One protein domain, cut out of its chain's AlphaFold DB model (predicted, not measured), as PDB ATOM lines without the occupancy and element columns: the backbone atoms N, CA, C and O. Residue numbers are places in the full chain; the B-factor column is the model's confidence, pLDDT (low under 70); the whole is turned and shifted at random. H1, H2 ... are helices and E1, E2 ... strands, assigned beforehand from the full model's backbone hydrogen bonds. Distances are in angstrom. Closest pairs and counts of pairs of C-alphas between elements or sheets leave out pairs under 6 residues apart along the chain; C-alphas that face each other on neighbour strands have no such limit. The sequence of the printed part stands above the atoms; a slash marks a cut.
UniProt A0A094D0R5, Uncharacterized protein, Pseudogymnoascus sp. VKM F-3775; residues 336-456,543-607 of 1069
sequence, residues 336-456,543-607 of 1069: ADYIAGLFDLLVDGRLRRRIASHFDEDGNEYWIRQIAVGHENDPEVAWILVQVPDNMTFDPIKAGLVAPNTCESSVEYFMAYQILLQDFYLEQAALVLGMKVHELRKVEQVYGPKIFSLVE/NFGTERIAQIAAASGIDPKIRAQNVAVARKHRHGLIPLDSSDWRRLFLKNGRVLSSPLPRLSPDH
ATOM      1  N   ALA A 336     -52.248  -3.160 -43.179       81.62
ATOM      2  CA  ALA A 336     -51.915  -4.236 -42.255       81.62
ATOM      3  C   ALA A 336     -50.479  -4.732 -42.489       81.62
ATOM      4  O   ALA A 336     -50.027  -4.862 -43.627       81.62
ATOM      5  N   ASP A 337     -49.775  -5.040 -41.401       85.75
ATOM      6  CA  ASP A 337     -48.431  -5.620 -41.451       85.75
ATOM      7  C   ASP A 337     -48.495  -7.144 -41.338       85.75
ATOM      8  O   ASP A 337     -49.327  -7.693 -40.609       85.75
ATOM      9  N   TYR A 338     -47.580  -7.828 -42.018       87.50
ATOM     10  CA  TYR A 338     -47.505  -9.283 -42.085       87.50
ATOM     11  C   TYR A 338     -46.064  -9.777 -41.983       87.50
ATOM     12  O   TYR A 338     -45.124  -9.066 -42.326       87.50
ATOM     13  N   ILE A 339     -45.901 -11.024 -41.549       90.69
ATOM     14  CA  ILE A 339     -44.646 -11.774 -41.582       90.69
ATOM     15  C   ILE A 339     -44.810 -12.943 -42.551       90.69
ATOM     16  O   ILE A 339     -45.775 -13.700 -42.442       90.69
ATOM     17  N   ALA A 340     -43.863 -13.085 -43.475       89.06
ATOM     18  CA  ALA A 340     -43.782 -14.168 -44.447       89.06
ATOM     19  C   ALA A 340     -42.661 -15.164 -44.123       89.06
ATOM     20  O   ALA A 340     -41.612 -14.771 -43.604       89.06
ATOM     21  N   GLY A 341     -42.845 -16.427 -44.507       90.50
ATOM     22  CA  GLY A 341     -41.795 -17.444 -44.501       90.50
ATOM     23  C   GLY A 341     -42.149 -18.688 -45.322       90.50
ATOM     24  O   GLY A 341     -43.320 -18.953 -45.593       90.50
ATOM     25  N   LEU A 342     -41.118 -19.450 -45.691       91.44
ATOM     26  CA  LEU A 342     -41.208 -20.719 -46.420       91.44
ATOM     27  C   LEU A 342     -40.494 -21.807 -45.611       91.44
ATOM     28  O   LEU A 342     -39.332 -21.624 -45.235       91.44
ATOM     29  N   PHE A 343     -41.192 -22.906 -45.332       93.44
ATOM     30  CA  PHE A 343     -40.634 -24.090 -44.671       93.44
ATOM     31  C   PHE A 343     -40.656 -25.304 -45.597       93.44
ATOM     32  O   PHE A 343     -41.581 -25.454 -46.396       93.44
ATOM     33  N   ASP A 344     -39.724 -26.225 -45.371       94.31
ATOM     34  CA  ASP A 344     -39.676 -27.508 -46.070       94.31
ATOM     35  C   ASP A 344     -40.633 -28.486 -45.376       94.31
ATOM     36  O   ASP A 344     -40.253 -29.332 -44.554       94.31
ATOM     37  N   LEU A 345     -41.927 -28.306 -45.634       94.38
ATOM     38  CA  LEU A 345     -42.993 -29.069 -45.009       94.38
ATOM     39  C   LEU A 345     -44.104 -29.384 -46.008       94.38
ATOM     40  O   LEU A 345     -44.600 -28.496 -46.690       94.38
ATOM     41  N   LEU A 346     -44.577 -30.634 -46.017       94.69
ATOM     42  CA  LEU A 346     -45.702 -31.056 -46.852       94.69
ATOM     43  C   LEU A 346     -47.031 -30.494 -46.313       94.69
ATOM     44  O   LEU A 346     -47.794 -31.169 -45.612       94.69
ATOM     45  N   VAL A 347     -47.312 -29.233 -46.656       93.38
ATOM     46  CA  VAL A 347     -48.660 -28.655 -46.549       93.38
ATOM     47  C   VAL A 347     -49.591 -29.346 -47.547       93.38
ATOM     48  O   VAL A 347     -50.775 -29.483 -47.231       93.38
ATOM     49  N   ASP A 348     -49.038 -29.883 -48.645       92.56
ATOM     50  CA  ASP A 348     -49.730 -30.560 -49.753       92.56
ATOM     51  C   ASP A 348     -50.629 -29.596 -50.554       92.56
ATOM     52  O   ASP A 348     -50.619 -28.391 -50.295       92.56
ATOM     53  N   GLY A 349     -51.427 -30.109 -51.499       90.44
ATOM     54  CA  GLY A 349     -52.432 -29.360 -52.272       90.44
ATOM     55  C   GLY A 349     -53.559 -28.810 -51.387       90.44
ATOM     56  O   GLY A 349     -54.690 -29.306 -51.382       90.44
ATOM     57  N   ARG A 350     -53.240 -27.826 -50.550       91.31
ATOM     58  CA  ARG A 350     -54.048 -27.363 -49.423       91.31
ATOM     59  C   ARG A 350     -53.947 -25.853 -49.274       91.31
ATOM     60  O   ARG A 350     -52.876 -25.253 -49.328       91.31
ATOM     61  N   LEU A 351     -55.095 -25.255 -48.994       89.25
ATOM     62  CA  LEU A 351     -55.271 -23.852 -48.665       89.25
ATOM     63  C   LEU A 351     -55.909 -23.761 -47.275       89.25
ATOM     64  O   LEU A 351     -57.113 -23.981 -47.124       89.25
ATOM     65  N   ARG A 352     -55.109 -23.440 -46.252       91.00
ATOM     66  CA  ARG A 352     -55.631 -23.098 -44.920       91.00
ATOM     67  C   ARG A 352     -55.678 -21.593 -44.752       91.00
ATOM     68  O   ARG A 352     -54.654 -20.934 -44.904       91.00
ATOM     69  N   ARG A 353     -56.830 -21.059 -44.356       89.19
ATOM     70  CA  ARG A 353     -56.984 -19.671 -43.899       89.19
ATOM     71  C   ARG A 353     -57.448 -19.671 -42.448       89.19
ATOM     72  O   ARG A 353     -58.381 -20.392 -42.107       89.19
ATOM     73  N   ARG A 354     -56.827 -18.855 -41.596       91.19
ATOM     74  CA  ARG A 354     -57.218 -18.694 -40.188       91.19
ATOM     75  C   ARG A 354     -57.433 -17.224 -39.845       91.19
ATOM     76  O   ARG A 354     -56.699 -16.363 -40.320       91.19
ATOM     77  N   ILE A 355     -58.432 -16.958 -39.014       88.56
ATOM     78  CA  ILE A 355     -58.652 -15.684 -38.330       88.56
ATOM     79  C   ILE A 355     -58.792 -15.974 -36.835       88.56
ATOM     80  O   ILE A 355     -59.383 -16.985 -36.463       88.56
ATOM     81  N   ALA A 356     -58.215 -15.138 -35.977       90.56
ATOM     82  CA  ALA A 356     -58.252 -15.328 -34.529       90.56
ATOM     83  C   ALA A 356     -58.279 -13.995 -33.779       90.56
ATOM     84  O   ALA A 356     -57.752 -12.998 -34.278       90.56
ATOM     85  N   SER A 357     -58.851 -14.004 -32.574       86.12
ATOM     86  CA  SER A 357     -58.749 -12.885 -31.633       86.12
ATOM     87  C   SER A 357     -57.356 -12.824 -31.002       86.12
ATOM     88  O   SER A 357     -56.739 -13.852 -30.730       86.12
ATOM     89  N   HIS A 358     -56.885 -11.608 -30.753       86.12
ATOM     90  CA  HIS A 358     -55.692 -11.262 -29.984       86.12
ATOM     91  C   HIS A 358     -56.044 -10.071 -29.093       86.12
ATOM     92  O   HIS A 358     -56.798  -9.198 -29.522       86.12
ATOM     93  N   PHE A 359     -55.508 -10.008 -27.877       83.12
ATOM     94  CA  PHE A 359     -55.845  -8.951 -26.919       83.12
ATOM     95  C   PHE A 359     -54.601  -8.147 -26.513       83.12
ATOM     96  O   PHE A 359     -53.507  -8.703 -26.416       83.12
ATOM     97  N   ASP A 360     -54.750  -6.834 -26.313       76.75
ATOM     98  CA  ASP A 360     -53.727  -6.015 -25.642       76.75
ATOM     99  C   ASP A 360     -53.886  -6.029 -24.110       76.75
ATOM    100  O   ASP A 360     -54.798  -6.652 -23.567       76.75
ATOM    101  N   GLU A 361     -52.964  -5.362 -23.410       76.25
ATOM    102  CA  GLU A 361     -52.921  -5.296 -21.940       76.25
ATOM    103  C   GLU A 361     -54.166  -4.617 -21.334       76.25
ATOM    104  O   GLU A 361     -54.568  -4.953 -20.220       76.25
ATOM    105  N   ASP A 362     -54.828  -3.734 -22.090       73.12
ATOM    106  CA  ASP A 362     -56.102  -3.097 -21.728       73.12
ATOM    107  C   ASP A 362     -57.322  -4.010 -22.006       73.12
ATOM    108  O   ASP A 362     -58.472  -3.620 -21.778       73.12
ATOM    109  N   GLY A 363     -57.101  -5.222 -22.530       71.44
ATOM    110  CA  GLY A 363     -58.145  -6.172 -22.914       71.44
ATOM    111  C   GLY A 363     -58.856  -5.829 -24.228       71.44
ATOM    112  O   GLY A 363     -59.938  -6.357 -24.494       71.44
ATOM    113  N   ASN A 364     -58.293  -4.949 -25.062       70.56
ATOM    114  CA  ASN A 364     -58.871  -4.640 -26.363       70.56
ATOM    115  C   ASN A 364     -58.617  -5.762 -27.372       70.56
ATOM    116  O   ASN A 364     -57.478  -6.173 -27.570       70.56
ATOM    117  N   GLU A 365     -59.652  -6.150 -28.114       74.00
ATOM    118  CA  GLU A 365     -59.508  -7.078 -29.236       74.00
ATOM    119  C   GLU A 365     -58.868  -6.412 -30.475       74.00
ATOM    120  O   GLU A 365     -59.224  -5.286 -30.861       74.00
ATOM    121  N   TYR A 366     -57.954  -7.160 -31.097       77.25
ATOM    122  CA  TYR A 366     -57.402  -7.042 -32.453       77.25
ATOM    123  C   TYR A 366     -57.415  -8.440 -33.080       77.25
ATOM    124  O   TYR A 366     -57.604  -9.431 -32.373       77.25
ATOM    125  N   TRP A 367     -57.175  -8.556 -34.385       81.00
ATOM    126  CA  TRP A 367     -57.223  -9.846 -35.074       81.00
ATOM    127  C   TRP A 367     -55.920 -10.222 -35.769       81.00
ATOM    128  O   TRP A 367     -55.195  -9.371 -36.279       81.00
ATOM    129  N   ILE A 368     -55.675 -11.531 -35.827       88.62
ATOM    130  CA  ILE A 368     -54.581 -12.143 -36.579       88.62
ATOM    131  C   ILE A 368     -55.188 -12.948 -37.728       88.62
ATOM    132  O   ILE A 368     -55.736 -14.032 -37.507       88.62
ATOM    133  N   ARG A 369     -55.094 -12.434 -38.962       89.44
ATOM    134  CA  ARG A 369     -55.315 -13.233 -40.178       89.44
ATOM    135  C   ARG A 369     -54.054 -14.023 -40.525       89.44
ATOM    136  O   ARG A 369     -52.935 -13.543 -40.358       89.44
ATOM    137  N   GLN A 370     -54.233 -15.245 -41.010       92.62
ATOM    138  CA  GLN A 370     -53.152 -16.156 -41.379       92.62
ATOM    139  C   GLN A 370     -53.538 -16.975 -42.606       92.62
ATOM    140  O   GLN A 370     -54.716 -17.270 -42.835       92.62
ATOM    141  N   ILE A 371     -52.529 -17.415 -43.347       91.69
ATOM    142  CA  ILE A 371     -52.679 -18.368 -44.444       91.69
ATOM    143  C   ILE A 371     -51.507 -19.349 -44.439       91.69
ATOM    144  O   ILE A 371     -50.377 -18.953 -44.163       91.69
ATOM    145  N   ALA A 372     -51.781 -20.612 -44.756       93.69
ATOM    146  CA  ALA A 372     -50.771 -21.591 -45.139       93.69
ATOM    147  C   ALA A 372     -51.152 -22.178 -46.503       93.69
ATOM    148  O   ALA A 372     -52.281 -22.642 -46.696       93.69
ATOM    149  N   VAL A 373     -50.207 -22.110 -47.436       91.88
ATOM    150  CA  VAL A 373     -50.325 -22.513 -48.839       91.88
ATOM    151  C   VAL A 373     -49.240 -23.551 -49.106       91.88
ATOM    152  O   VAL A 373     -48.067 -23.293 -48.836       91.88
ATOM    153  N   GLY A 374     -49.636 -24.721 -49.594       91.56
ATOM    154  CA  GLY A 374     -48.711 -25.751 -50.055       91.56
ATOM    155  C   GLY A 374     -48.733 -25.906 -51.565       91.56
ATOM    156  O   GLY A 374     -49.421 -25.163 -52.265       91.56
ATOM    157  N   HIS A 375     -48.003 -26.912 -52.034       93.25
ATOM    158  CA  HIS A 375     -48.063 -27.423 -53.398       93.25
ATOM    159  C   HIS A 375     -48.340 -28.930 -53.350       93.25
ATOM    160  O   HIS A 375     -48.008 -29.604 -52.373       93.25
ATOM    161  N   GLU A 376     -49.002 -29.464 -54.373       93.38
ATOM    162  CA  GLU A 376     -49.420 -30.870 -54.406       93.38
ATOM    163  C   GLU A 376     -48.211 -31.818 -54.390       93.38
ATOM    164  O   GLU A 376     -47.320 -31.683 -55.218       93.38
ATOM    165  N   ASN A 377     -48.199 -32.791 -53.469       92.00
ATOM    166  CA  ASN A 377     -47.110 -33.760 -53.242       92.00
ATOM    167  C   ASN A 377     -45.717 -33.178 -52.887       92.00
ATOM    168  O   ASN A 377     -44.795 -33.968 -52.659       92.00
ATOM    169  N   ASP A 378     -45.540 -31.857 -52.808       92.81
ATOM    170  CA  ASP A 378     -44.233 -31.214 -52.612       92.81
ATOM    171  C   ASP A 378     -43.925 -30.949 -51.120       92.81
ATOM    172  O   ASP A 378     -44.671 -30.229 -50.444       92.81
ATOM    173  N   PRO A 379     -42.843 -31.524 -50.561       92.31
ATOM    174  CA  PRO A 379     -42.420 -31.277 -49.192       92.31
ATOM    175  C   PRO A 379     -41.442 -30.099 -49.035       92.31
ATOM    176  O   PRO A 379     -41.049 -29.850 -47.901       92.31
ATOM    177  N   GLU A 380     -41.030 -29.402 -50.098       90.25
ATOM    178  CA  GLU A 380     -40.205 -28.178 -50.043       90.25
ATOM    179  C   GLU A 380     -41.076 -26.894 -50.068       90.25
ATOM    180  O   GLU A 380     -40.562 -25.777 -50.001       90.25
ATOM    181  N   VAL A 381     -42.417 -27.029 -50.087       90.12
ATOM    182  CA  VAL A 381     -43.364 -25.898 -50.155       90.12
ATOM    183  C   VAL A 381     -44.371 -25.852 -48.995       90.12
ATOM    184  O   VAL A 381     -45.453 -26.443 -49.032       90.12
ATOM    185  N   ALA A 382     -44.071 -24.993 -48.018       93.19
ATOM    186  CA  ALA A 382     -45.029 -24.456 -47.049       93.19
ATOM    187  C   ALA A 382     -44.914 -22.928 -46.936       93.19
ATOM    188  O   ALA A 382     -44.212 -22.411 -46.062       93.19
ATOM    189  N   TRP A 383     -45.598 -22.194 -47.818       93.38
ATOM    190  CA  TRP A 383     -45.642 -20.730 -47.776       93.38
ATOM    191  C   TRP A 383     -46.678 -20.257 -46.754       93.38
ATOM    192  O   TRP A 383     -47.866 -20.581 -46.857       93.38
ATOM    193  N   ILE A 384     -46.237 -19.497 -45.751       93.69
ATOM    194  CA  ILE A 384     -47.074 -19.074 -44.624       93.69
ATOM    195  C   ILE A 384     -46.970 -17.559 -44.445       93.69
ATOM    196  O   ILE A 384     -45.873 -16.998 -44.437       93.69
ATOM    197  N   LEU A 385     -48.122 -16.903 -44.273       92.19
ATOM    198  CA  LEU A 385     -48.209 -15.483 -43.922       92.19
ATOM    199  C   LEU A 385     -49.004 -15.319 -42.622       92.19
ATOM    200  O   LEU A 385     -50.051 -15.946 -42.444       92.19
ATOM    201  N   VAL A 386     -48.516 -14.454 -41.734       93.62
ATOM    202  CA  VAL A 386     -49.096 -14.155 -40.415       93.62
ATOM    203  C   VAL A 386     -49.248 -12.645 -40.265       93.62
ATOM    204  O   VAL A 386     -48.258 -11.929 -40.368       93.62
ATOM    205  N   GLN A 387     -50.455 -12.147 -39.997       91.69
ATOM    206  CA  GLN A 387     -50.681 -10.734 -39.680       91.69
ATOM    207  C   GLN A 387     -50.089 -10.370 -38.311       91.69
ATOM    208  O   GLN A 387     -50.214 -11.130 -37.350       91.69
ATOM    209  N   VAL A 388     -49.487  -9.188 -38.203       89.88
ATOM    210  CA  VAL A 388     -48.976  -8.633 -36.943       89.88
ATOM    211  C   VAL A 388     -50.064  -7.769 -36.283       89.88
ATOM    212  O   VAL A 388     -50.468  -6.772 -36.888       89.88
ATOM    213  N   PRO A 389     -50.517  -8.079 -35.050       85.94
ATOM    214  CA  PRO A 389     -51.433  -7.229 -34.288       85.94
ATOM    215  C   PRO A 389     -50.934  -5.792 -34.153       85.94
ATOM    216  O   PRO A 389     -49.748  -5.566 -33.923       85.94
ATOM    217  N   ASP A 390     -51.826  -4.808 -34.232       77.44
ATOM    218  CA  ASP A 390     -51.466  -3.383 -34.211       77.44
ATOM    219  C   ASP A 390     -50.744  -2.921 -32.938       77.44
ATOM    220  O   ASP A 390     -49.879  -2.047 -33.001       77.44
ATOM    221  N   ASN A 391     -51.039  -3.539 -31.796       76.75
ATOM    222  CA  ASN A 391     -50.371  -3.277 -30.521       76.75
ATOM    223  C   ASN A 391     -48.933  -3.826 -30.448       76.75
ATOM    224  O   ASN A 391     -48.148  -3.387 -29.606       76.75
ATOM    225  N   MET A 392     -48.556  -4.781 -31.305       84.44
ATOM    226  CA  MET A 392     -47.247  -5.433 -31.238       84.44
ATOM    227  C   MET A 392     -46.138  -4.550 -31.831       84.44
ATOM    228  O   MET A 392     -46.344  -3.865 -32.833       84.44
ATOM    229  N   THR A 393     -44.939  -4.553 -31.242       82.75
ATOM    230  CA  THR A 393     -43.823  -3.701 -31.717       82.75
ATOM    231  C   THR A 393     -42.497  -4.424 -31.948       82.75
ATOM    232  O   THR A 393     -41.629  -3.841 -32.586       82.75
ATOM    233  N   PHE A 394     -42.339  -5.669 -31.475       89.31
ATOM    234  CA  PHE A 394     -41.074  -6.435 -31.499       89.31
ATOM    235  C   PHE A 394     -39.869  -5.701 -30.872       89.31
ATOM    236  O   PHE A 394     -38.724  -5.970 -31.213       89.31
ATOM    237  N   ASP A 395     -40.135  -4.778 -29.947       89.62
ATOM    238  CA  ASP A 395     -39.144  -3.926 -29.290       89.62
ATOM    239  C   ASP A 395     -38.327  -4.705 -28.232       89.62
ATOM    240  O   ASP A 395     -38.884  -5.078 -27.192       89.62
ATOM    241  N   PRO A 396     -37.013  -4.932 -28.441       91.56
ATOM    242  CA  PRO A 396     -36.165  -5.684 -27.512       91.56
ATOM    243  C   PRO A 396     -36.007  -5.051 -26.128       91.56
ATOM    244  O   PRO A 396     -35.751  -5.769 -25.161       91.56
ATOM    245  N   ILE A 397     -36.146  -3.724 -26.023       90.88
ATOM    246  CA  ILE A 397     -36.043  -2.998 -24.752       90.88
ATOM    247  C   ILE A 397     -37.337  -3.187 -23.958       90.88
ATOM    248  O   ILE A 397     -37.283  -3.529 -22.778       90.88
ATOM    249  N   LYS A 398     -38.505  -3.040 -24.601       89.50
ATOM    250  CA  LYS A 398     -39.806  -3.289 -23.943       89.50
ATOM    251  C   LYS A 398     -39.995  -4.759 -23.566       89.50
ATOM    252  O   LYS A 398     -40.570  -5.044 -22.524       89.50
ATOM    253  N   ALA A 399     -39.464  -5.681 -24.370       90.31
ATOM    254  CA  ALA A 399     -39.434  -7.108 -24.050       90.31
ATOM    255  C   ALA A 399     -38.415  -7.485 -22.950       90.31
ATOM    256  O   ALA A 399     -38.380  -8.637 -22.523       90.31
ATOM    257  N   GLY A 400     -37.564  -6.551 -22.507       93.44
ATOM    258  CA  GLY A 400     -36.539  -6.797 -21.487       93.44
ATOM    259  C   GLY A 400     -35.395  -7.717 -21.932       93.44
ATOM    260  O   GLY A 400     -34.677  -8.240 -21.080       93.44
ATOM    261  N   LEU A 401     -35.213  -7.927 -23.242       91.38
ATOM    262  CA  LEU A 401     -34.137  -8.759 -23.797       91.38
ATOM    263  C   LEU A 401     -32.789  -8.026 -23.853       91.38
ATOM    264  O   LEU A 401     -31.738  -8.664 -23.830       91.38
ATOM    265  N   VAL A 402     -32.811  -6.692 -23.927       92.94
ATOM    266  CA  VAL A 402     -31.616  -5.835 -23.897       92.94
ATOM    267  C   VAL A 402     -31.822  -4.658 -22.941       92.94
ATOM    268  O   VAL A 402     -32.948  -4.313 -22.586       92.94
ATOM    269  N   ALA A 403     -30.728  -4.029 -22.506       92.81
ATOM    270  CA  ALA A 403     -30.797  -2.895 -21.591       92.81
ATOM    271  C   ALA A 403     -31.413  -1.645 -22.268       92.81
ATOM    272  O   ALA A 403     -31.193  -1.439 -23.462       92.81
ATOM    273  N   PRO A 404     -32.098  -0.745 -21.527       92.12
ATOM    274  CA  PRO A 404     -32.714   0.468 -22.092       92.12
ATOM    275  C   PRO A 404     -31.758   1.485 -22.738       92.12
ATOM    276  O   PRO A 404     -32.206   2.495 -23.271       92.12
ATOM    277  N   ASN A 405     -30.446   1.253 -22.657       91.31
ATOM    278  CA  ASN A 405     -29.390   2.050 -23.278       91.31
ATOM    279  C   ASN A 405     -28.607   1.286 -24.368       91.31
ATOM    280  O   ASN A 405     -27.580   1.787 -24.831       91.31
ATOM    281  N   THR A 406     -29.049   0.089 -24.767       88.44
ATOM    282  CA  THR A 406     -28.496  -0.623 -25.928       88.44
ATOM    283  C   THR A 406     -28.820   0.154 -27.206       88.44
ATOM    284  O   THR A 406     -29.955   0.574 -27.411       88.44
ATOM    285  N   CYS A 407     -27.825   0.352 -28.074       85.25
ATOM    286  CA  CYS A 407     -28.016   1.060 -29.341       85.25
ATOM    287  C   CYS A 407     -28.850   0.220 -30.320       85.25
ATOM    288  O   CYS A 407     -28.541  -0.950 -30.530       85.25
ATOM    289  N   GLU A 408     -29.832   0.827 -30.988       81.50
ATOM    290  CA  GLU A 408     -30.672   0.170 -32.007       81.50
ATOM    291  C   GLU A 408     -29.837  -0.422 -33.160       81.50
ATOM    292  O   GLU A 408     -30.164  -1.469 -33.711       81.50
ATOM    293  N   SER A 409     -28.693   0.199 -33.477       80.00
ATOM    294  CA  SER A 409     -27.745  -0.284 -34.490       80.00
ATOM    295  C   SER A 409     -26.744  -1.337 -33.977       80.00
ATOM    296  O   SER A 409     -25.718  -1.556 -34.629       80.00
ATOM    297  N   SER A 410     -26.942  -1.908 -32.784       83.12
ATOM    298  CA  SER A 410     -26.045  -2.923 -32.216       83.12
ATOM    299  C   SER A 410     -26.439  -4.339 -32.646       83.12
ATOM    300  O   SER A 410     -27.590  -4.618 -32.991       83.12
ATOM    301  N   VAL A 411     -25.469  -5.258 -32.622       84.56
ATOM    302  CA  VAL A 411     -25.711  -6.666 -32.979       84.56
ATOM    303  C   VAL A 411     -26.648  -7.318 -31.960       84.56
ATOM    304  O   VAL A 411     -27.510  -8.104 -32.331       84.56
ATOM    305  N   GLU A 412     -26.522  -6.947 -30.687       85.44
ATOM    306  CA  GLU A 412     -27.351  -7.423 -29.580       85.44
ATOM    307  C   GLU A 412     -28.817  -7.000 -29.749       85.44
ATOM    308  O   GLU A 412     -29.709  -7.836 -29.606       85.44
ATOM    309  N   TYR A 413     -29.071  -5.735 -30.114       87.00
ATOM    310  CA  TYR A 413     -30.425  -5.244 -30.396       87.00
ATOM    311  C   TYR A 413     -31.044  -5.976 -31.593       87.00
ATOM    312  O   TYR A 413     -32.148  -6.512 -31.495       87.00
ATOM    313  N   PHE A 414     -30.305  -6.063 -32.704       85.19
ATOM    314  CA  PHE A 414     -30.767  -6.738 -33.916       85.19
ATOM    315  C   PHE A 414     -31.045  -8.233 -33.682       85.19
ATOM    316  O   PHE A 414     -32.086  -8.734 -34.102       85.19
ATOM    317  N   MET A 415     -30.170  -8.949 -32.968       84.38
ATOM    318  CA  MET A 415     -30.389 -10.362 -32.626       84.38
ATOM    319  C   MET A 415     -31.614 -10.556 -31.728       84.38
ATOM    320  O   MET A 415     -32.416 -11.451 -31.986       84.38
ATOM    321  N   ALA A 416     -31.808  -9.707 -30.716       88.00
ATOM    322  CA  ALA A 416     -32.981  -9.784 -29.850       88.00
ATOM    323  C   ALA A 416     -34.294  -9.477 -30.602       88.00
ATOM    324  O   ALA A 416     -35.295 -10.156 -30.379       88.00
ATOM    325  N   TYR A 417     -34.282  -8.529 -31.547       88.88
ATOM    326  CA  TYR A 417     -35.411  -8.275 -32.450       88.88
ATOM    327  C   TYR A 417     -35.734  -9.503 -33.317       88.88
ATOM    328  O   TYR A 417     -36.890  -9.917 -33.402       88.88
ATOM    329  N   GLN A 418     -34.717 -10.124 -33.929       86.56
ATOM    330  CA  GLN A 418     -34.901 -11.314 -34.771       86.56
ATOM    331  C   GLN A 418     -35.474 -12.497 -33.974       86.56
ATOM    332  O   GLN A 418     -36.321 -13.220 -34.494       86.56
ATOM    333  N   ILE A 419     -35.087 -12.661 -32.702       89.88
ATOM    334  CA  ILE A 419     -35.674 -13.663 -31.797       89.88
ATOM    335  C   ILE A 419     -37.168 -13.387 -31.566       89.88
ATOM    336  O   ILE A 419     -37.980 -14.283 -31.783       89.88
ATOM    337  N   LEU A 420     -37.554 -12.153 -31.212       92.06
ATOM    338  CA  LEU A 420     -38.964 -11.786 -31.002       92.06
ATOM    339  C   LEU A 420     -39.824 -12.012 -32.256       92.06
ATOM    340  O   LEU A 420     -40.951 -12.499 -32.156       92.06
ATOM    341  N   LEU A 421     -39.288 -11.675 -33.432       90.88
ATOM    342  CA  LEU A 421     -39.962 -11.869 -34.714       90.88
ATOM    343  C   LEU A 421     -40.133 -13.363 -35.044       90.88
ATOM    344  O   LEU A 421     -41.214 -13.794 -35.448       90.88
ATOM    345  N   GLN A 422     -39.077 -14.159 -34.847       91.00
ATOM    346  CA  GLN A 422     -39.055 -15.602 -35.101       91.00
ATOM    347  C   GLN A 422     -39.957 -16.382 -34.140       91.00
ATOM    348  O   GLN A 422     -40.629 -17.315 -34.584       91.00
ATOM    349  N   ASP A 423     -39.991 -16.017 -32.859       94.38
ATOM    350  CA  ASP A 423     -40.780 -16.712 -31.843       94.38
ATOM    351  C   ASP A 423     -42.282 -16.511 -32.074       94.38
ATOM    352  O   ASP A 423     -42.997 -17.499 -32.261       94.38
ATOM    353  N   PHE A 424     -42.733 -15.258 -32.220       94.94
ATOM    354  CA  PHE A 424     -44.118 -14.946 -32.588       94.94
ATOM    355  C   PHE A 424     -44.518 -15.605 -33.917       94.94
ATOM    356  O   PHE A 424     -45.581 -16.219 -34.017       94.94
ATOM    357  N   TYR A 425     -43.663 -15.529 -34.945       95.62
ATOM    358  CA  TYR A 425     -43.958 -16.144 -36.239       95.62
ATOM    359  C   TYR A 425     -44.129 -17.668 -36.136       95.62
ATOM    360  O   TYR A 425     -45.063 -18.216 -36.717       95.62
ATOM    361  N   LEU A 426     -43.282 -18.360 -35.365       96.06
ATOM    362  CA  LEU A 426     -43.376 -19.812 -35.173       96.06
ATOM    363  C   LEU A 426     -44.580 -20.233 -34.329       96.06
ATOM    364  O   LEU A 426     -45.166 -21.281 -34.600       96.06
ATOM    365  N   GLU A 427     -44.959 -19.444 -33.324       95.69
ATOM    366  CA  GLU A 427     -46.185 -19.652 -32.547       95.69
ATOM    367  C   GLU A 427     -47.415 -19.548 -33.450       95.69
ATOM    368  O   GLU A 427     -48.217 -20.479 -33.537       95.69
ATOM    369  N   GLN A 428     -47.516 -18.459 -34.209       96.25
ATOM    370  CA  GLN A 428     -48.641 -18.209 -35.100       96.25
ATOM    371  C   GLN A 428     -48.703 -19.195 -36.280       96.25
ATOM    372  O   GLN A 428     -49.784 -19.704 -36.591       96.25
ATOM    373  N   ALA A 429     -47.563 -19.541 -36.890       96.12
ATOM    374  CA  ALA A 429     -47.485 -20.560 -37.937       96.12
ATOM    375  C   ALA A 429     -47.883 -21.953 -37.414       96.12
ATOM    376  O   ALA A 429     -48.633 -22.675 -38.075       96.12
ATOM    377  N   ALA A 430     -47.460 -22.329 -36.201       95.81
ATOM    378  CA  ALA A 430     -47.844 -23.605 -35.602       95.81
ATOM    379  C   ALA A 430     -49.371 -23.740 -35.429       95.81
ATOM    380  O   ALA A 430     -49.906 -24.827 -35.655       95.81
ATOM    381  N   LEU A 431     -50.085 -22.647 -35.117       95.12
ATOM    382  CA  LEU A 431     -51.546 -22.650 -34.968       95.12
ATOM    383  C   LEU A 431     -52.292 -22.956 -36.280       95.12
ATOM    384  O   LEU A 431     -53.206 -23.783 -36.265       95.12
ATOM    385  N   VAL A 432     -51.901 -22.355 -37.414       94.94
ATOM    386  CA  VAL A 432     -52.533 -22.633 -38.725       94.94
ATOM    387  C   VAL A 432     -52.127 -24.002 -39.296       94.94
ATOM    388  O   VAL A 432     -52.943 -24.701 -39.907       94.94
ATOM    389  N   LEU A 433     -50.903 -24.466 -39.022       95.38
ATOM    390  CA  LEU A 433     -50.470 -25.829 -39.361       95.38
ATOM    391  C   LEU A 433     -51.093 -26.907 -38.446       95.38
ATOM    392  O   LEU A 433     -51.130 -28.081 -38.815       95.38
ATOM    393  N   GLY A 434     -51.627 -26.541 -37.276       93.00
ATOM    394  CA  GLY A 434     -52.121 -27.496 -36.273       93.00
ATOM    395  C   GLY A 434     -50.996 -28.282 -35.584       93.00
ATOM    396  O   GLY A 434     -51.201 -29.413 -35.143       93.00
ATOM    397  N   MET A 435     -49.794 -27.708 -35.537       93.88
ATOM    398  CA  MET A 435     -48.563 -28.335 -35.059       93.88
ATOM    399  C   MET A 435     -48.120 -27.772 -33.704       93.88
ATOM    400  O   MET A 435     -48.677 -26.811 -33.186       93.88
ATOM    401  N   LYS A 436     -47.080 -28.375 -33.117       92.25
ATOM    402  CA  LYS A 436     -46.418 -27.852 -31.915       92.25
ATOM    403  C   LYS A 436     -45.212 -27.009 -32.317       92.25
ATOM    404  O   LYS A 436     -44.402 -27.459 -33.128       92.25
ATOM    405  N   VAL A 437     -45.036 -25.852 -31.680       94.81
ATOM    406  CA  VAL A 437     -43.930 -24.911 -31.950       94.81
ATOM    407  C   VAL A 437     -42.557 -25.602 -31.899       94.81
ATOM    408  O   VAL A 437     -41.721 -25.378 -32.767       94.81
ATOM    409  N   HIS A 438     -42.330 -26.516 -30.948       93.50
ATOM    410  CA  HIS A 438     -41.063 -27.256 -30.838       93.50
ATOM    411  C   HIS A 438     -40.828 -28.310 -31.935       93.50
ATOM    412  O   HIS A 438     -39.686 -28.721 -32.129       93.50
ATOM    413  N   GLU A 439     -41.866 -28.762 -32.647       93.44
ATOM    414  CA  GLU A 439     -41.695 -29.608 -33.834       93.44
ATOM    415  C   GLU A 439     -41.437 -28.760 -35.079       93.44
ATOM    416  O   GLU A 439     -40.572 -29.128 -35.872       93.44
ATOM    417  N   LEU A 440     -42.112 -27.608 -35.210       94.75
ATOM    418  CA  LEU A 440     -41.876 -26.643 -36.290       94.75
ATOM    419  C   LEU A 440     -40.472 -26.015 -36.199       94.75
ATOM    420  O   LEU A 440     -39.791 -25.886 -37.209       94.75
ATOM    421  N   ARG A 441     -39.961 -25.745 -34.985       94.62
ATOM    422  CA  ARG A 441     -38.573 -25.286 -34.758       94.62
ATOM    423  C   ARG A 441     -37.504 -26.225 -35.337       94.62
ATOM    424  O   ARG A 441     -36.404 -25.749 -35.605       94.62
ATOM    425  N   LYS A 442     -37.815 -27.512 -35.551       94.88
ATOM    426  CA  LYS A 442     -36.912 -28.527 -36.133       94.88
ATOM    427  C   LYS A 442     -37.012 -28.639 -37.658       94.88
ATOM    428  O   LYS A 442     -36.214 -29.357 -38.250       94.88
ATOM    429  N   VAL A 443     -38.013 -28.016 -38.277       95.38
ATOM    430  CA  VAL A 443     -38.201 -28.009 -39.734       95.38
ATOM    431  C   VAL A 443     -37.213 -27.017 -40.355       95.38
ATOM    432  O   VAL A 443     -36.853 -26.022 -39.712       95.38
ATOM    433  N   GLU A 444     -36.732 -27.326 -41.559       94.50
ATOM    434  CA  GLU A 444     -35.906 -26.398 -42.336       94.50
ATOM    435  C   GLU A 444     -36.748 -25.184 -42.758       94.50
ATOM    436  O   GLU A 444     -37.932 -25.310 -43.077       94.50
ATOM    437  N   GLN A 445     -36.161 -23.992 -42.679       90.94
ATOM    438  CA  GLN A 445     -36.799 -22.751 -43.103       90.94
ATOM    439  C   GLN A 445     -35.870 -22.060 -44.102       90.94
ATOM    440  O   GLN A 445     -34.823 -21.542 -43.710       90.94
ATOM    441  N   VAL A 446     -36.252 -22.092 -45.380       85.19
ATOM    442  CA  VAL A 446     -35.486 -21.551 -46.521       85.19
ATOM    443  C   VAL A 446     -35.812 -20.084 -46.825       85.19
ATOM    444  O   VAL A 446     -35.125 -19.441 -47.621       85.19
ATOM    445  N   TYR A 447     -36.856 -19.534 -46.193       85.62
ATOM    446  CA  TYR A 447     -37.175 -18.109 -46.256       85.62
ATOM    447  C   TYR A 447     -37.923 -17.598 -45.015       85.62
ATOM    448  O   TYR A 447     -38.743 -18.295 -44.407       85.62
ATOM    449  N   GLY A 448     -37.704 -16.321 -44.690       83.00
ATOM    450  CA  GLY A 448     -38.348 -15.626 -43.574       83.00
ATOM    451  C   GLY A 448     -37.851 -16.064 -42.192       83.00
ATOM    452  O   GLY A 448     -37.008 -16.947 -42.115       83.00
ATOM    453  N   PRO A 449     -38.366 -15.488 -41.091       87.94
ATOM    454  CA  PRO A 449     -39.459 -14.515 -41.028       87.94
ATOM    455  C   PRO A 449     -39.076 -13.153 -41.630       87.94
ATOM    456  O   PRO A 449     -38.150 -12.503 -41.153       87.94
ATOM    457  N   LYS A 450     -39.793 -12.697 -42.666       84.56
ATOM    458  CA  LYS A 450     -39.656 -11.337 -43.224       84.56
ATOM    459  C   LYS A 450     -40.918 -10.533 -42.947       84.56
ATOM    460  O   LYS A 450     -41.994 -10.938 -43.376       84.56
ATOM    461  N   ILE A 451     -40.791  -9.414 -42.233       84.25
ATOM    462  CA  ILE A 451     -41.903  -8.492 -41.973       84.25
ATOM    463  C   ILE A 451     -42.080  -7.501 -43.131       84.25
ATOM    464  O   ILE A 451     -41.103  -7.035 -43.714       84.25
ATOM    465  N   PHE A 452     -43.326  -7.165 -43.457       81.25
ATOM    466  CA  PHE A 452     -43.678  -6.166 -44.463       81.25
ATOM    467  C   PHE A 452     -45.023  -5.499 -44.153       81.25
ATOM    468  O   PHE A 452     -45.875  -6.087 -43.491       81.25
ATOM    469  N   SER A 453     -45.226  -4.288 -44.672       81.06
ATOM    470  CA  SER A 453     -46.529  -3.616 -44.683       81.06
ATOM    471  C   SER A 453     -47.219  -3.814 -46.025       81.06
ATOM    472  O   SER A 453     -46.611  -3.577 -47.069       81.06
ATOM    473  N   LEU A 454     -48.506  -4.149 -45.990       82.12
ATOM    474  CA  LEU A 454     -49.440  -3.810 -47.056       82.12
ATOM    475  C   LEU A 454     -50.111  -2.480 -46.696       82.12
ATOM    476  O   LEU A 454     -50.612  -2.326 -45.582       82.12
ATOM    477  N   VAL A 455     -50.135  -1.553 -47.648       83.62
ATOM    478  CA  VAL A 455     -50.970  -0.346 -47.654       83.62
ATOM    479  C   VAL A 455     -51.662  -0.350 -49.007       83.62
ATOM    480  O   VAL A 455     -50.950  -0.330 -50.012       83.62
ATOM    481  N   GLU A 456     -52.993  -0.427 -49.036       87.25
ATOM    482  CA  GLU A 456     -53.748  -0.362 -50.290       87.25
ATOM    483  C   GLU A 456     -53.605   1.034 -50.908       87.25
ATOM    484  O   GLU A 456     -53.823   2.043 -50.234       87.25
ATOM    485  N   ASN A 543     -72.664  -9.760 -33.252       31.52
ATOM    486  CA  ASN A 543     -73.263 -10.243 -32.003       31.52
ATOM    487  C   ASN A 543     -72.907  -9.441 -30.730       31.52
ATOM    488  O   ASN A 543     -73.312  -9.845 -29.641       31.52
ATOM    489  N   PHE A 544     -72.162  -8.331 -30.823       36.34
ATOM    490  CA  PHE A 544     -71.754  -7.536 -29.645       36.34
ATOM    491  C   PHE A 544     -72.318  -6.109 -29.570       36.34
ATOM    492  O   PHE A 544     -72.488  -5.593 -28.464       36.34
ATOM    493  N   GLY A 545     -72.636  -5.493 -30.713       37.97
ATOM    494  CA  GLY A 545     -73.251  -4.164 -30.793       37.97
ATOM    495  C   GLY A 545     -72.407  -2.994 -30.261       37.97
ATOM    496  O   GLY A 545     -71.375  -3.150 -29.606       37.97
ATOM    497  N   THR A 546     -72.891  -1.776 -30.513       44.66
ATOM    498  CA  THR A 546     -72.301  -0.533 -29.986       44.66
ATOM    499  C   THR A 546     -72.345  -0.456 -28.458       44.66
ATOM    500  O   THR A 546     -71.470   0.161 -27.853       44.66
ATOM    501  N   GLU A 547     -73.311  -1.120 -27.813       42.88
ATOM    502  CA  GLU A 547     -73.451  -1.124 -26.353       42.88
ATOM    503  C   GLU A 547     -72.262  -1.777 -25.637       42.88
ATOM    504  O   GLU A 547     -71.799  -1.236 -24.634       42.88
ATOM    505  N   ARG A 548     -71.716  -2.898 -26.137       44.34
ATOM    506  CA  ARG A 548     -70.578  -3.556 -25.469       44.34
ATOM    507  C   ARG A 548     -69.256  -2.825 -25.717       44.34
ATOM    508  O   ARG A 548     -68.426  -2.777 -24.816       44.34
ATOM    509  N   ILE A 549     -69.097  -2.180 -26.876       43.69
ATOM    510  CA  ILE A 549     -67.970  -1.267 -27.142       43.69
ATOM    511  C   ILE A 549     -68.024  -0.073 -26.173       43.69
ATOM    512  O   ILE A 549     -67.015   0.262 -25.553       43.69
ATOM    513  N   ALA A 550     -69.209   0.512 -25.964       48.94
ATOM    514  CA  ALA A 550     -69.411   1.575 -24.981       48.94
ATOM    515  C   ALA A 550     -69.167   1.103 -23.534       48.94
ATOM    516  O   ALA A 550     -68.578   1.843 -22.750       48.94
ATOM    517  N   GLN A 551     -69.558  -0.126 -23.176       47.59
ATOM    518  CA  GLN A 551     -69.269  -0.714 -21.860       47.59
ATOM    519  C   GLN A 551     -67.768  -0.932 -21.633       47.59
ATOM    520  O   GLN A 551     -67.286  -0.638 -20.544       47.59
ATOM    521  N   ILE A 552     -67.019  -1.396 -22.643       42.03
ATOM    522  CA  ILE A 552     -65.559  -1.555 -22.549       42.03
ATOM    523  C   ILE A 552     -64.888  -0.184 -22.390       42.03
ATOM    524  O   ILE A 552     -64.122  -0.004 -21.450       42.03
ATOM    525  N   ALA A 553     -65.235   0.806 -23.219       45.47
ATOM    526  CA  ALA A 553     -64.692   2.165 -23.102       45.47
ATOM    527  C   ALA A 553     -65.039   2.837 -21.755       45.47
ATOM    528  O   ALA A 553     -64.214   3.543 -21.180       45.47
ATOM    529  N   ALA A 554     -66.234   2.582 -21.208       52.50
ATOM    530  CA  ALA A 554     -66.637   3.065 -19.887       52.50
ATOM    531  C   ALA A 554     -65.969   2.312 -18.718       52.50
ATOM    532  O   ALA A 554     -65.908   2.853 -17.614       52.50
ATOM    533  N   ALA A 555     -65.480   1.087 -18.939       44.50
ATOM    534  CA  ALA A 555     -64.792   0.276 -17.934       44.50
ATOM    535  C   ALA A 555     -63.267   0.493 -17.925       44.50
ATOM    536  O   ALA A 555     -62.675   0.504 -16.849       44.50
ATOM    537  N   SER A 556     -62.641   0.694 -19.092       45.47
ATOM    538  CA  SER A 556     -61.215   1.041 -19.205       45.47
ATOM    539  C   SER A 556     -60.949   2.536 -19.005       45.47
ATOM    540  O   SER A 556     -59.867   2.920 -18.572       45.47
ATOM    541  N   GLY A 557     -61.927   3.396 -19.313       47.03
ATOM    542  CA  GLY A 557     -61.778   4.853 -19.277       47.03
ATOM    543  C   GLY A 557     -60.968   5.433 -20.444       47.03
ATOM    544  O   GLY A 557     -60.642   6.620 -20.424       47.03
ATOM    545  N   ILE A 558     -60.635   4.622 -21.454       46.66
ATOM    546  CA  ILE A 558     -59.786   5.012 -22.586       46.66
ATOM    547  C   ILE A 558     -60.651   5.580 -23.721       46.66
ATOM    548  O   ILE A 558     -61.511   4.891 -24.272       46.66
ATOM    549  N   ASP A 559     -60.394   6.833 -24.111       53.31
ATOM    550  CA  ASP A 559     -61.017   7.464 -25.284       53.31
ATOM    551  C   ASP A 559     -60.644   6.680 -26.567       53.31
ATOM    552  O   ASP A 559     -59.450   6.489 -26.835       53.31
ATOM    553  N   PRO A 560     -61.614   6.263 -27.407       50.66
ATOM    554  CA  PRO A 560     -61.348   5.641 -28.705       50.66
ATOM    555  C   PRO A 560     -60.357   6.406 -29.599       50.66
ATOM    556  O   PRO A 560     -59.629   5.776 -30.366       50.66
ATOM    557  N   LYS A 561     -60.275   7.741 -29.486       52.00
ATOM    558  CA  LYS A 561     -59.280   8.567 -30.190       52.00
ATOM    559  C   LYS A 561     -57.869   8.375 -29.646       52.00
ATOM    560  O   LYS A 561     -56.933   8.283 -30.435       52.00
ATOM    561  N   ILE A 562     -57.718   8.256 -28.325       56.12
ATOM    562  CA  ILE A 562     -56.436   7.920 -27.691       56.12
ATOM    563  C   ILE A 562     -56.021   6.505 -28.110       56.12
ATOM    564  O   ILE A 562     -54.872   6.311 -28.492       56.12
ATOM    565  N   ARG A 563     -56.948   5.534 -28.165       54.38
ATOM    566  CA  ARG A 563     -56.640   4.187 -28.688       54.38
ATOM    567  C   ARG A 563     -56.189   4.216 -30.157       54.38
ATOM    568  O   ARG A 563     -55.187   3.587 -30.485       54.38
ATOM    569  N   ALA A 564     -56.872   4.958 -31.031       56.84
ATOM    570  CA  ALA A 564     -56.464   5.102 -32.434       56.84
ATOM    571  C   ALA A 564     -55.078   5.766 -32.571       56.84
ATOM    572  O   ALA A 564     -54.244   5.324 -33.362       56.84
ATOM    573  N   GLN A 565     -54.794   6.780 -31.746       58.09
ATOM    574  CA  GLN A 565     -53.483   7.421 -31.682       58.09
ATOM    575  C   GLN A 565     -52.399   6.466 -31.152       58.09
ATOM    576  O   GLN A 565     -51.305   6.434 -31.711       58.09
ATOM    577  N   ASN A 566     -52.701   5.638 -30.148       61.94
ATOM    578  CA  ASN A 566     -51.790   4.618 -29.622       61.94
ATOM    579  C   ASN A 566     -51.468   3.542 -30.671       61.94
ATOM    580  O   ASN A 566     -50.305   3.174 -30.808       61.94
ATOM    581  N   VAL A 567     -52.451   3.094 -31.462       62.09
ATOM    582  CA  VAL A 567     -52.236   2.184 -32.608       62.09
ATOM    583  C   VAL A 567     -51.314   2.816 -33.655       62.09
ATOM    584  O   VAL A 567     -50.332   2.199 -34.065       62.09
ATOM    585  N   ALA A 568     -51.571   4.066 -34.048       59.94
ATOM    586  CA  ALA A 568     -50.718   4.779 -34.999       59.94
ATOM    587  C   ALA A 568     -49.284   4.976 -34.463       59.94
ATOM    588  O   ALA A 568     -48.317   4.851 -35.216       59.94
ATOM    589  N   VAL A 569     -49.130   5.232 -33.159       65.44
ATOM    590  CA  VAL A 569     -47.827   5.311 -32.480       65.44
ATOM    591  C   VAL A 569     -47.140   3.944 -32.421       65.44
ATOM    592  O   VAL A 569     -45.943   3.884 -32.684       65.44
ATOM    593  N   ALA A 570     -47.855   2.851 -32.147       65.69
ATOM    594  CA  ALA A 570     -47.293   1.499 -32.110       65.69
ATOM    595  C   ALA A 570     -46.794   1.044 -33.494       65.69
ATOM    596  O   ALA A 570     -45.649   0.600 -33.606       65.69
ATOM    597  N   ARG A 571     -47.590   1.247 -34.557       68.00
ATOM    598  CA  ARG A 571     -47.160   1.036 -35.953       68.00
ATOM    599  C   ARG A 571     -45.935   1.891 -36.293       68.00
ATOM    600  O   ARG A 571     -44.911   1.358 -36.710       68.00
ATOM    601  N   LYS A 572     -45.985   3.203 -36.031       64.44
ATOM    602  CA  LYS A 572     -44.864   4.121 -36.306       64.44
ATOM    603  C   LYS A 572     -43.592   3.760 -35.529       64.44
ATOM    604  O   LYS A 572     -42.499   3.914 -36.063       64.44
ATOM    605  N   HIS A 573     -43.725   3.281 -34.291       73.12
ATOM    606  CA  HIS A 573     -42.608   2.787 -33.483       73.12
ATOM    607  C   HIS A 573     -41.997   1.539 -34.123       73.12
ATOM    608  O   HIS A 573     -40.803   1.527 -34.399       73.12
ATOM    609  N   ARG A 574     -42.825   0.537 -34.455       78.44
ATOM    610  CA  ARG A 574     -42.429  -0.702 -35.153       78.44
ATOM    611  C   ARG A 574     -41.668  -0.418 -36.455       78.44
ATOM    612  O   ARG A 574     -40.600  -0.985 -36.657       78.44
ATOM    613  N   HIS A 575     -42.177   0.485 -37.298       67.44
ATOM    614  CA  HIS A 575     -41.529   0.900 -38.557       67.44
ATOM    615  C   HIS A 575     -40.269   1.759 -38.353       67.44
ATOM    616  O   HIS A 575     -39.503   1.945 -39.295       67.44
ATOM    617  N   GLY A 576     -40.056   2.287 -37.144       56.25
ATOM    618  CA  GLY A 576     -38.834   2.989 -36.755       56.25
ATOM    619  C   GLY A 576     -37.708   2.064 -36.288       56.25
ATOM    620  O   GLY A 576     -36.548   2.415 -36.479       56.25
ATOM    621  N   LEU A 577     -38.023   0.893 -35.714       61.78
ATOM    622  CA  LEU A 577     -37.015  -0.002 -35.120       61.78
ATOM    623  C   LEU A 577     -36.076  -0.627 -36.154       61.78
ATOM    624  O   LEU A 577     -34.872  -0.708 -35.930       61.78
ATOM    625  N   ILE A 578     -36.631  -1.070 -37.284       55.94
ATOM    626  CA  ILE A 578     -35.882  -1.467 -38.477       55.94
ATOM    627  C   ILE A 578     -36.687  -0.974 -39.689       55.94
ATOM    628  O   ILE A 578     -37.890  -1.243 -39.753       55.94
ATOM    629  N   PRO A 579     -36.073  -0.264 -40.657       50.19
ATOM    630  CA  PRO A 579     -36.762   0.112 -41.884       50.19
ATOM    631  C   PRO A 579     -37.170  -1.134 -42.678       50.19
ATOM    632  O   PRO A 579     -36.410  -2.099 -42.768       50.19
ATOM    633  N   LEU A 580     -38.347  -1.091 -43.306       52.72
ATOM    634  CA  LEU A 580     -38.826  -2.134 -44.218       52.72
ATOM    635  C   LEU A 580     -38.045  -2.093 -45.543       52.72
ATOM    636  O   LEU A 580     -38.526  -1.600 -46.562       52.72
ATOM    637  N   ASP A 581     -36.808  -2.579 -45.493       49.91
ATOM    638  CA  ASP A 581     -35.897  -2.741 -46.623       49.91
ATOM    639  C   ASP A 581     -36.401  -3.868 -47.537       49.91
ATOM    640  O   ASP A 581     -36.300  -5.053 -47.209       49.91
ATOM    641  N   SER A 582     -36.947  -3.513 -48.706       45.97
ATOM    642  CA  SER A 582     -37.401  -4.513 -49.678       45.97
ATOM    643  C   SER A 582     -36.265  -5.425 -50.156       45.97
ATOM    644  O   SER A 582     -36.530  -6.586 -50.463       45.97
ATOM    645  N   SER A 583     -35.001  -4.993 -50.078       47.56
ATOM    646  CA  SER A 583     -33.859  -5.816 -50.481       47.56
ATOM    647  C   SER A 583     -33.565  -6.943 -49.490       47.56
ATOM    648  O   SER A 583     -32.721  -7.796 -49.761       47.56
ATOM    649  N   ASP A 584     -34.271  -7.002 -48.359       54.00
ATOM    650  CA  ASP A 584     -34.256  -8.142 -47.446       54.00
ATOM    651  C   ASP A 584     -35.223  -9.265 -47.880       54.00
ATOM    652  O   ASP A 584     -34.975 -10.428 -47.567       54.00
ATOM    653  N   TRP A 585     -36.239  -8.986 -48.720       53.66
ATOM    654  CA  TRP A 585     -37.039 -10.039 -49.386       53.66
ATOM    655  C   TRP A 585     -36.203 -10.931 -50.301       53.66
ATOM    656  O   TRP A 585     -36.627 -12.019 -50.681       53.66
ATOM    657  N   ARG A 586     -35.031 -10.436 -50.687       53.66
ATOM    658  CA  ARG A 586     -34.121 -11.065 -51.630       53.66
ATOM    659  C   ARG A 586     -33.123 -12.000 -50.961       53.66
ATOM    660  O   ARG A 586     -32.614 -12.914 -51.604       53.66
ATOM    661  N   ARG A 587     -32.819 -11.760 -49.687       62.19
ATOM    662  CA  ARG A 587     -31.719 -12.420 -48.984       62.19
ATOM    663  C   ARG A 587     -32.163 -13.801 -48.535       62.19
ATOM    664  O   ARG A 587     -33.130 -13.927 -47.782       62.19
ATOM    665  N   LEU A 588     -31.427 -14.821 -48.971       59.88
ATOM    666  CA  LEU A 588     -31.607 -16.188 -48.497       59.88
ATOM    667  C   LEU A 588     -31.419 -16.232 -46.975       59.88
ATOM    668  O   LEU A 588     -30.322 -16.017 -46.458       59.88
ATOM    669  N   PHE A 589     -32.510 -16.508 -46.261       70.38
ATOM    670  CA  PHE A 589     -32.485 -16.884 -44.857       70.38
ATOM    671  C   PHE A 589     -32.595 -18.401 -44.813       70.38
ATOM    672  O   PHE A 589     -33.676 -18.937 -45.026       70.38
ATOM    673  N   LEU A 590     -31.480 -19.084 -44.561       76.06
ATOM    674  CA  LEU A 590     -31.478 -20.527 -44.361       76.06
ATOM    675  C   LEU A 590     -31.298 -20.839 -42.877       76.06
ATOM    676  O   LEU A 590     -30.242 -20.584 -42.295       76.06
ATOM    677  N   LYS A 591     -32.326 -21.440 -42.282       85.06
ATOM    678  CA  LYS A 591     -32.261 -22.074 -40.967       85.06
ATOM    679  C   LYS A 591     -32.409 -23.580 -41.157       85.06
ATOM    680  O   LYS A 591     -33.527 -24.092 -41.243       85.06
ATOM    681  N   ASN A 592     -31.264 -24.259 -41.177       87.31
ATOM    682  CA  ASN A 592     -31.143 -25.710 -41.317       87.31
ATOM    683  C   ASN A 592     -32.088 -26.468 -40.361       87.31
ATOM    684  O   ASN A 592     -32.252 -26.089 -39.195       87.31
ATOM    685  N   GLY A 593     -32.646 -27.583 -40.820       91.12
ATOM    686  CA  GLY A 593     -33.542 -28.436 -40.051       91.12
ATOM    687  C   GLY A 593     -33.730 -29.811 -40.689       91.12
ATOM    688  O   GLY A 593     -32.767 -30.503 -41.020       91.12
ATOM    689  N   ARG A 594     -34.988 -30.238 -40.802       93.81
ATOM    690  CA  ARG A 594     -35.412 -31.417 -41.568       93.81
ATOM    691  C   ARG A 594     -36.540 -31.019 -42.517       93.81
ATOM    692  O   ARG A 594     -37.461 -30.322 -42.090       93.81
ATOM    693  N   VAL A 595     -36.519 -31.562 -43.728       94.56
ATOM    694  CA  VAL A 595     -37.697 -31.629 -44.602       94.56
ATOM    695  C   VAL A 595     -38.756 -32.511 -43.928       94.56
ATOM    696  O   VAL A 595     -38.434 -33.599 -43.434       94.56
ATOM    697  N   LEU A 596     -40.016 -32.071 -43.879       93.88
ATOM    698  CA  LEU A 596     -41.122 -32.813 -43.261       93.88
ATOM    699  C   LEU A 596     -42.153 -33.274 -44.302       93.88
ATOM    700  O   LEU A 596     -43.253 -32.737 -44.397       93.88
ATOM    701  N   SER A 597     -41.833 -34.353 -45.015       93.19
ATOM    702  CA  SER A 597     -42.708 -35.009 -46.007       93.19
ATOM    703  C   SER A 597     -43.882 -35.810 -45.404       93.19
ATOM    704  O   SER A 597     -44.372 -36.759 -46.012       93.19
ATOM    705  N   SER A 598     -44.305 -35.495 -44.176       91.12
ATOM    706  CA  SER A 598     -45.478 -36.107 -43.535       91.12
ATOM    707  C   SER A 598     -46.681 -35.178 -43.692       91.12
ATOM    708  O   SER A 598     -46.536 -34.004 -43.354       91.12
ATOM    709  N   PRO A 599     -47.859 -35.665 -44.130       88.12
ATOM    710  CA  PRO A 599     -49.048 -34.827 -44.245       88.12
ATOM    711  C   PRO A 599     -49.388 -34.125 -42.929       88.12
ATOM    712  O   PRO A 599     -49.270 -34.717 -41.850       88.12
ATOM    713  N   LEU A 600     -49.849 -32.876 -43.027       90.94
ATOM    714  CA  LEU A 600     -50.240 -32.080 -41.866       90.94
ATOM    715  C   LEU A 600     -51.223 -32.814 -40.935       90.94
ATOM    716  O   LEU A 600     -52.135 -33.508 -41.404       90.94
ATOM    717  N   PRO A 601     -51.107 -32.615 -39.607       88.56
ATOM    718  CA  PRO A 601     -52.065 -33.163 -38.663       88.56
ATOM    719  C   PRO A 601     -53.479 -32.630 -38.931       88.56
ATOM    720  O   PRO A 601     -53.690 -31.508 -39.416       88.56
ATOM    721  N   ARG A 602     -54.471 -33.442 -38.552       87.44
ATOM    722  CA  ARG A 602     -55.858 -32.982 -38.449       87.44
ATOM    723  C   ARG A 602     -55.936 -31.891 -37.387       87.44
ATOM    724  O   ARG A 602     -55.413 -32.059 -36.287       87.44
ATOM    725  N   LEU A 603     -56.609 -30.798 -37.722       89.25
ATOM    726  CA  LEU A 603     -56.869 -29.699 -36.801       89.25
ATOM    727  C   LEU A 603     -57.696 -30.196 -35.602       89.25
ATOM    728  O   LEU A 603     -58.650 -30.957 -35.770       89.25
ATOM    729  N   SER A 604     -57.341 -29.749 -34.394       88.31
ATOM    730  CA  SER A 604     -58.165 -29.970 -33.197       88.31
ATOM    731  C   SER A 604     -59.518 -29.264 -33.356       88.31
ATOM    732  O   SER A 604     -59.513 -28.099 -33.763       88.31
ATOM    733  N   PRO A 605     -60.659 -29.893 -33.015       86.69
ATOM    734  CA  PRO A 605     -61.952 -29.209 -32.991       86.69
ATOM    735  C   PRO A 605     -62.044 -28.187 -31.849       86.69
ATOM    736  O   PRO A 605     -62.774 -27.208 -31.966       86.69
ATOM    737  N   ASP A 606     -61.303 -28.397 -30.759       88.88
ATOM    738  CA  ASP A 606     -61.255 -27.482 -29.620       88.88
ATOM    739  C   ASP A 606     -60.281 -26.321 -29.901       88.88
ATOM    740  O   ASP A 606     -59.236 -26.514 -30.538       88.88
ATOM    741  N   HIS A 607     -60.634 -25.116 -29.434       90.75
ATOM    742  CA  HIS A 607     -59.815 -23.901 -29.562       90.75
ATOM    743  C   HIS A 607     -58.461 -24.064 -28.836       90.75
ATOM    744  O   HIS A 607     -58.433 -24.745 -27.807       90.75
TER     745      HIS A 607
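AT A GLANCE: This is residues 336 to 456 and 543 to 607 of the 1069 residues of an uncharacterized protein of Pseudogymnoascus sp. VKM F-3775 (UniProt A0A094D0R5). A twisted sheet of five antiparallel strands has one long helix, H1, crossing one of its faces, while H4 and H3 make an angled arm whose far end, residues 543 to 548, sticks out. The last stretch, residues 578 to 607, has no named element and runs along the outside of the body. The 186 printed residues hold four named helices and five named strands, in the order E1 E2 E3 E4 H1 H2 E5 H3 H4; the sheet's order is E2 E3 E4 E1 E5 and the class is mixed, helices and strands. The whole is compact, with a radius of gyration of the C-alphas of 18.2 A and spans of 53 by 46 by 32 A.

HOW THE PARTS SIT: From the first printed residue, the sheet's strands are E1, residues 336 to 343, E2, 350 to 359, E3, 365 to 374, E4, 382 to 387, and E5, 445 to 455. E2, E3 and E4 form a meander, each strand the antiparallel neighbour of the one before, with hairpins E2 and E3, and E3 and E4. With E1 they make a Greek key, in which E1 is also the antiparallel neighbour of E4. Within hydrogen-bond range are N 354 and O 370 of E2 and E3, 2.9 A; N 373 and O 383 of E3 and E4, 2.9 A; N 341 and O 384 of E1 and E4, 3.1 A; and N 338 and O 452 of E1 and E5, 2.8 A. H1, residues 411 to 433, is on the sheet at a height of 8.9 A and runs across the strands, at 76 degrees to E3 on the local plane. H2, residues 437 to 440, touches H1 residues 426 to 430 alone; the closest C-alphas, of Ala 430 and Val 437, are 5.5 A apart. E4, H1, H2 and E5 form a split strand-helix-strand unit, two strands running the same way with E1 between them, and its crossover is right-handed. H4, residues 560 to 577, only grazes the sheet with residues 571 to 575. H3, residues 545 to 556, is close to H4 but not clearly touching it, the closest C-alphas, of Ala 553 and Pro 560, being 7.4 A apart, and their lines are about perpendicular at 74 degrees. Every O i to N i+4 pair is within hydrogen-bond range in H1 and H4, 7 of 8 are in H3, and H2 is too short for such a pair.

IN THESE COORDINATES: E1 begins at C-alpha 336, (-51.915, -4.236, -42.255), and is 23.0 A long; E2 is 29.1 A, E3 30.0 A, E4 16.6 A and E5 26.9 A. H1 runs 32.0 A from C-alpha 411 at (-25.711, -6.666, -32.979), H2 5.1 A and H3 17.5 A. H4 runs 25.8 A and ends at C-alpha 577, (-37.015, -0.002, -35.120).

THE WHOLE: The two C-alphas farthest apart, those of Asn 377 and Gly 557, are 53.5 A apart. Residues 457 to 542 are not printed, and C-alphas 456 and 543 are 28.5 A apart across this cut. The link from E4 to H1, with 23 residues, is long. The mean pLDDT of the printed part is 80.1, and residues 543 to 572 and 575 to 588 are under 70.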